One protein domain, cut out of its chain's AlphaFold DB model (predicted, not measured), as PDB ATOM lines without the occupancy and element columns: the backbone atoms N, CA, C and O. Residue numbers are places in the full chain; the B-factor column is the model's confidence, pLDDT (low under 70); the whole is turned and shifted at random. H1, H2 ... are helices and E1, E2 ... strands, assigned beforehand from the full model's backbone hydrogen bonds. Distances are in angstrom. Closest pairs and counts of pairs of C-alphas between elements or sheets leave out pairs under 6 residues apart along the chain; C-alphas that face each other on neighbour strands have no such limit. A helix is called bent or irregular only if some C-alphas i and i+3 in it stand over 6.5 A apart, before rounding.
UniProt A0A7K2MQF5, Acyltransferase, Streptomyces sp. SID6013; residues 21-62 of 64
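What this domain is: This is residues 21 to 62 of the 64 residues of the protein "Acyltransferase" of Streptomyces sp. SID6013 (UniProt A0A7K2MQF5). Two helices, H1 and H2, stand on either side of a short strand, E1, in a flat zigzag: the chain runs along H1, turns back through E1, then turns again into H2. The turn at residues 35 to 40 sticks out, and Leu 21, the first printed residue, lies over the strand. The printed part has 42 residues, with two named helices and one named strand in the order H1, E1, H2, and is mostly helix. It is only just compact, close to loose, with a radius of gyration of the C-alphas of 10.5 A, and spans 26 by 23 by 11 A.

How they stand to each other: Helix H1, residues 25 to 36, comes closest to strand E1, residues 41 to 43, at the C-alphas of Ser 30 and Ala 42, 5.6 A apart. E1 pairs with no named strand. Its closest C-alphas to helix H2, residues 49 to 62, are those of Ala 43 and Ile 55, 7.5 A apart. H1 and H2 are apart. Every O i to N i+4 pair is within hydrogen-bond range in H2, and 5 of 8 are in H1.

Where its parts are: H1 begins at C-alpha 25, (107.403, 175.293, 140.474), and is 19.3 A long. It is irregular: C-alphas 26 and 29 are 8.6 A apart. E1 is 6.3 A long, with C-alpha 41 at (94.997, 162.930, 135.303). H2 is 20.1 A long and ends at C-alpha 62, (85.349, 166.120, 140.953).

The domain as a whole: The two C-alphas farthest apart, those of Gly 36 and Pro 49, are 27.8 A apart. The printed part has no cut, and both links are tight. The mean pLDDT of the printed part is 72.7; residues 25 to 26, 43 to 52 and 62 are under 70.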
ATOM      1  N   LEU A  21      97.730 166.689 141.395       80.81
ATOM      2  CA  LEU A  21      97.953 168.125 141.237       80.81
ATOM      3  C   LEU A  21      99.289 168.506 141.875       80.81
ATOM      4  O   LEU A  21      99.481 168.312 143.072       80.81
ATOM      5  N   ASP A  22     100.196 169.066 141.077       81.25
ATOM      6  CA  ASP A  22     101.488 169.556 141.565       81.25
ATOM      7  C   ASP A  22     101.425 171.063 141.812       81.25
ATOM      8  O   ASP A  22     101.333 171.834 140.865       81.25
ATOM      9  N   SER A  23     101.486 171.507 143.064       72.81
ATOM     10  CA  SER A  23     101.537 172.938 143.398       72.81
ATOM     11  C   SER A  23     102.943 173.549 143.275       72.81
ATOM     12  O   SER A  23     103.108 174.759 143.453       72.81
ATOM     13  N   GLY A  24     103.961 172.738 142.972       70.00
ATOM     14  CA  GLY A  24     105.361 173.133 142.913       70.00
ATOM     15  C   GLY A  24     105.771 173.856 141.620       70.00
ATOM     16  O   GLY A  24     105.118 173.761 140.574       70.00
ATOM     17  N   PRO A  25     106.893 174.600 141.650       65.50
ATOM     18  CA  PRO A  25     107.403 175.293 140.474       65.50
ATOM     19  C   PRO A  25     107.766 174.301 139.359       65.50
ATOM     20  O   PRO A  25     108.381 173.267 139.599       65.50
ATOM     21  N   ARG A  26     107.425 174.658 138.111       66.44
ATOM     22  CA  ARG A  26     107.735 173.896 136.879       66.44
ATOM     23  C   ARG A  26     107.077 172.513 136.781       66.44
ATOM     24  O   ARG A  26     107.357 171.795 135.828       66.44
ATOM     25  N   ALA A  27     106.194 172.168 137.715       73.31
ATOM     26  CA  ALA A  27     105.418 170.936 137.701       73.31
ATOM     27  C   ALA A  27     106.252 169.642 137.550       73.31
ATOM     28  O   ALA A  27     105.883 168.697 136.836       73.31
ATOM     29  N   LEU A  28     107.418 169.620 138.202       76.31
ATOM     30  CA  LEU A  28     108.348 168.493 138.176       76.31
ATOM     31  C   LEU A  28     107.677 167.206 138.674       76.31
ATOM     32  O   LEU A  28     107.811 166.153 138.048       76.31
ATOM     33  N   LEU A  29     106.914 167.288 139.766       80.38
ATOM     34  CA  LEU A  29     106.258 166.127 140.352       80.38
ATOM     35  C   LEU A  29     105.089 165.662 139.493       80.38
ATOM     36  O   LEU A  29     104.885 164.461 139.387       80.38
ATOM     37  N   SER A  30     104.379 166.561 138.803       79.44
ATOM     38  CA  SER A  30     103.379 166.154 137.798       79.44
ATOM     39  C   SER A  30     103.994 165.324 136.671       79.44
ATOM     40  O   SER A  30     103.383 164.366 136.200       79.44
ATOM     41  N   THR A  31     105.207 165.673 136.237       76.25
ATOM     42  CA  THR A  31     105.915 164.931 135.183       76.25
ATOM     43  C   THR A  31     106.319 163.539 135.670       76.25
ATOM     44  O   THR A  31     106.087 162.551 134.977       76.25
ATOM     45  N   LEU A  32     106.841 163.442 136.893       77.44
ATOM     46  CA  LEU A  32     107.192 162.162 137.517       77.44
ATOM     47  C   LEU A  32     105.947 161.320 137.845       77.44
ATOM     48  O   LEU A  32     105.945 160.104 137.652       77.44
ATOM     49  N   ALA A  33     104.856 161.962 138.262       80.44
ATOM     50  CA  ALA A  33     103.578 161.319 138.534       80.44
ATOM     51  C   ALA A  33     102.970 160.712 137.267       80.44
ATOM     52  O   ALA A  33     102.467 159.596 137.336       80.44
ATOM     53  N   LYS A  34     103.085 161.361 136.098       79.31
ATOM     54  CA  LYS A  34     102.660 160.759 134.816       79.31
ATOM     55  C   LYS A  34     103.358 159.431 134.529       79.31
ATOM     56  O   LYS A  34     102.721 158.521 134.011       79.31
ATOM     57  N   ALA A  35     104.640 159.312 134.874       78.69
ATOM     58  CA  ALA A  35     105.386 158.069 134.687       78.69
ATOM     59  C   ALA A  35     104.982 156.982 135.704       78.69
ATOM     60  O   ALA A  35     104.979 155.801 135.369       78.69
ATOM     61  N   GLY A  36     104.629 157.366 136.937       79.12
ATOM     62  CA  GLY A  36     104.283 156.426 138.015       79.12
ATOM     63  C   GLY A  36     102.793 156.088 138.164       79.12
ATOM     64  O   GLY A  36     102.460 155.095 138.812       79.12
ATOM     65  N   LEU A  37     101.897 156.886 137.578       82.81
ATOM     66  CA  LEU A  37     100.440 156.778 137.704       82.81
ATOM     67  C   LEU A  37      99.775 156.703 136.314       82.81
ATOM     68  O   LEU A  37      99.143 157.668 135.872       82.81
ATOM     69  N   PRO A  38      99.901 155.573 135.595       78.19
ATOM     70  CA  PRO A  38      99.267 155.414 134.289       78.19
ATOM     71  C   PRO A  38      97.742 155.552 134.412       78.19
ATOM     72  O   PRO A  38      97.124 154.926 135.271       78.19
ATOM     73  N   GLY A  39      97.142 156.396 133.566       77.62
ATOM     74  CA  GLY A  39      95.704 156.699 133.583       77.62
ATOM     75  C   GLY A  39      95.275 157.776 134.590       77.62
ATOM     76  O   GLY A  39      94.124 158.204 134.565       77.62
ATOM     77  N   CYS A  40      96.181 158.261 135.441       78.88
ATOM     78  CA  CYS A  40      95.899 159.363 136.355       78.88
ATOM     79  C   CYS A  40      95.988 160.709 135.622       78.88
ATOM     80  O   CYS A  40      96.948 160.997 134.899       78.88
ATOM     81  N   THR A  41      94.992 161.567 135.829       81.12
ATOM     82  CA  THR A  41      94.997 162.930 135.303       81.12
ATOM     83  C   THR A  41      95.983 163.767 136.109       81.12
ATOM     84  O   THR A  41      95.662 164.265 137.186       81.12
ATOM     85  N   ALA A  42      97.193 163.940 135.584       72.44
ATOM     86  CA  ALA A  42      98.175 164.849 136.160       72.44
ATOM     87  C   ALA A  42      97.957 166.275 135.634       72.44
ATOM     88  O   ALA A  42      98.059 166.528 134.426       72.44
ATOM     89  N   ALA A  43      97.674 167.206 136.540       66.75
ATOM     90  CA  ALA A  43      97.591 168.628 136.257       66.75
ATOM     91  C   ALA A  43      98.815 169.347 136.833       66.75
ATOM     92  O   ALA A  43      99.029 169.410 138.040       66.75
ATOM     93  N   ALA A  44      99.587 169.929 135.925       65.44
ATOM     94  CA  ALA A  44     100.581 170.940 136.210       65.44
ATOM     95  C   ALA A  44      99.885 172.308 136.122       65.44
ATOM     96  O   ALA A  44      99.459 172.668 135.019       65.44
ATOM     97  N   PRO A  45      99.734 173.088 137.204       59.66
ATOM     98  CA  PRO A  45      99.359 174.485 137.089       59.66
ATOM     99  C   PRO A  45     100.451 175.186 136.284       59.66
ATOM    100  O   PRO A  45     101.539 175.477 136.781       59.66
ATOM    101  N   SER A  46     100.180 175.459 135.005       54.88
ATOM    102  CA  SER A  46     100.885 176.545 134.341       54.88
ATOM    103  C   SER A  46     100.490 177.813 135.092       54.88
ATOM    104  O   SER A  46      99.316 177.994 135.424       54.88
ATOM    105  N   ARG A  47     101.454 178.686 135.399       58.38
ATOM    106  CA  ARG A  47     101.225 179.973 136.084       58.38
ATOM    107  C   ARG A  47     100.454 180.978 135.215       58.38
ATOM    108  O   ARG A  47     100.752 182.164 135.218       58.38
ATOM    109  N   THR A  48      99.488 180.520 134.431       57.97
ATOM    110  CA  THR A  48      98.512 181.400 133.804       57.97
ATOM    111  C   THR A  48      97.288 181.440 134.720       57.97
ATOM    112  O   THR A  48      96.848 180.380 135.172       57.97
ATOM    113  N   PRO A  49      96.715 182.621 135.004       62.91
ATOM    114  CA  PRO A  49      95.443 182.727 135.722       62.91
ATOM    115  C   PRO A  49      94.364 181.801 135.130       62.91
ATOM    116  O   PRO A  49      93.683 181.084 135.856       62.91
ATOM    117  N   ALA A  50      94.332 181.680 133.797       68.25
ATOM    118  CA  ALA A  50      93.472 180.741 133.077       68.25
ATOM    119  C   ALA A  50      93.711 179.261 133.451       68.25
ATOM    120  O   ALA A  50      92.766 178.470 133.511       68.25
ATOM    121  N   GLY A  51      94.963 178.868 133.709       69.38
ATOM    122  CA  GLY A  51      95.336 177.530 134.172       69.38
ATOM    123  C   GLY A  51      94.839 177.238 135.589       69.38
ATOM    124  O   GLY A  51      94.322 176.146 135.838       69.38
ATOM    125  N   LEU A  52      94.918 178.225 136.487       69.19
ATOM    126  CA  LEU A  52      94.399 178.120 137.853       69.19
ATOM    127  C   LEU A  52      92.870 177.985 137.856       69.19
ATOM    128  O   LEU A  52      92.337 177.072 138.487       69.19
ATOM    129  N   ASP A  53      92.171 178.817 137.082       73.44
ATOM    130  CA  ASP A  53      90.710 178.753 136.951       73.44
ATOM    131  C   ASP A  53      90.246 177.419 136.365       73.44
ATOM    132  O   ASP A  53      89.236 176.850 136.787       73.44
ATOM    133  N   ARG A  54      91.005 176.871 135.410       70.19
ATOM    134  CA  ARG A  54      90.731 175.548 134.842       70.19
ATOM    135  C   ARG A  54      90.877 174.442 135.886       70.19
ATOM    136  O   ARG A  54      90.033 173.549 135.919       70.19
ATOM    137  N   ILE A  55      91.911 174.491 136.728       70.38
ATOM    138  CA  ILE A  55      92.097 173.532 137.830       70.38
ATOM    139  C   ILE A  55      90.968 173.672 138.852       70.38
ATOM    140  O   ILE A  55      90.362 172.666 139.216       70.38
ATOM    141  N   ARG A  56      90.635 174.903 139.253       71.81
ATOM    142  CA  ARG A  56      89.555 175.186 140.205       71.81
ATOM    143  C   ARG A  56      88.216 174.632 139.715       71.81
ATOM    144  O   ARG A  56      87.531 173.964 140.482       71.81
ATOM    145  N   ARG A  57      87.883 174.822 138.431       79.19
ATOM    146  CA  ARG A  57      86.682 174.229 137.814       79.19
ATOM    147  C   ARG A  57      86.707 172.699 137.832       79.19
ATOM    148  O   ARG A  57      85.704 172.098 138.183       79.19
ATOM    149  N   ARG A  58      87.840 172.068 137.495       71.94
ATOM    150  CA  ARG A  58      87.954 170.595 137.501       71.94
ATOM    151  C   ARG A  58      87.833 169.998 138.904       71.94
ATOM    152  O   ARG A  58      87.199 168.961 139.054       71.94
ATOM    153  N   LEU A  59      88.405 170.654 139.916       72.31
ATOM    154  CA  LEU A  59      88.252 170.265 141.322       72.31
ATOM    155  C   LEU A  59      86.797 170.385 141.781       72.31
ATOM    156  O   LEU A  59      86.277 169.444 142.365       72.31
ATOM    157  N   ALA A  60      86.132 171.496 141.451       78.00
ATOM    158  CA  ALA A  60      84.723 171.704 141.783       78.00
ATOM    159  C   ALA A  60      83.795 170.648 141.156       78.00
ATOM    160  O   ALA A  60      82.772 170.326 141.738       78.00
ATOM    161  N   THR A  61      84.147 170.090 139.993       77.19
ATOM    162  CA  THR A  61      83.369 169.016 139.344       77.19
ATOM    163  C   THR A  61      83.722 167.604 139.821       77.19
ATOM    164  O   THR A  61      83.014 166.664 139.481       77.19
ATOM    165  N   ALA A  62      84.845 167.429 140.525       68.81
ATOM    166  CA  ALA A  62      85.349 166.120 140.953       68.81
ATOM    167  C   ALA A  62      85.064 165.808 142.432       68.81
ATOM    168  O   ALA A  62      85.209 164.660 142.847       68.81
TER     169      ALA A  62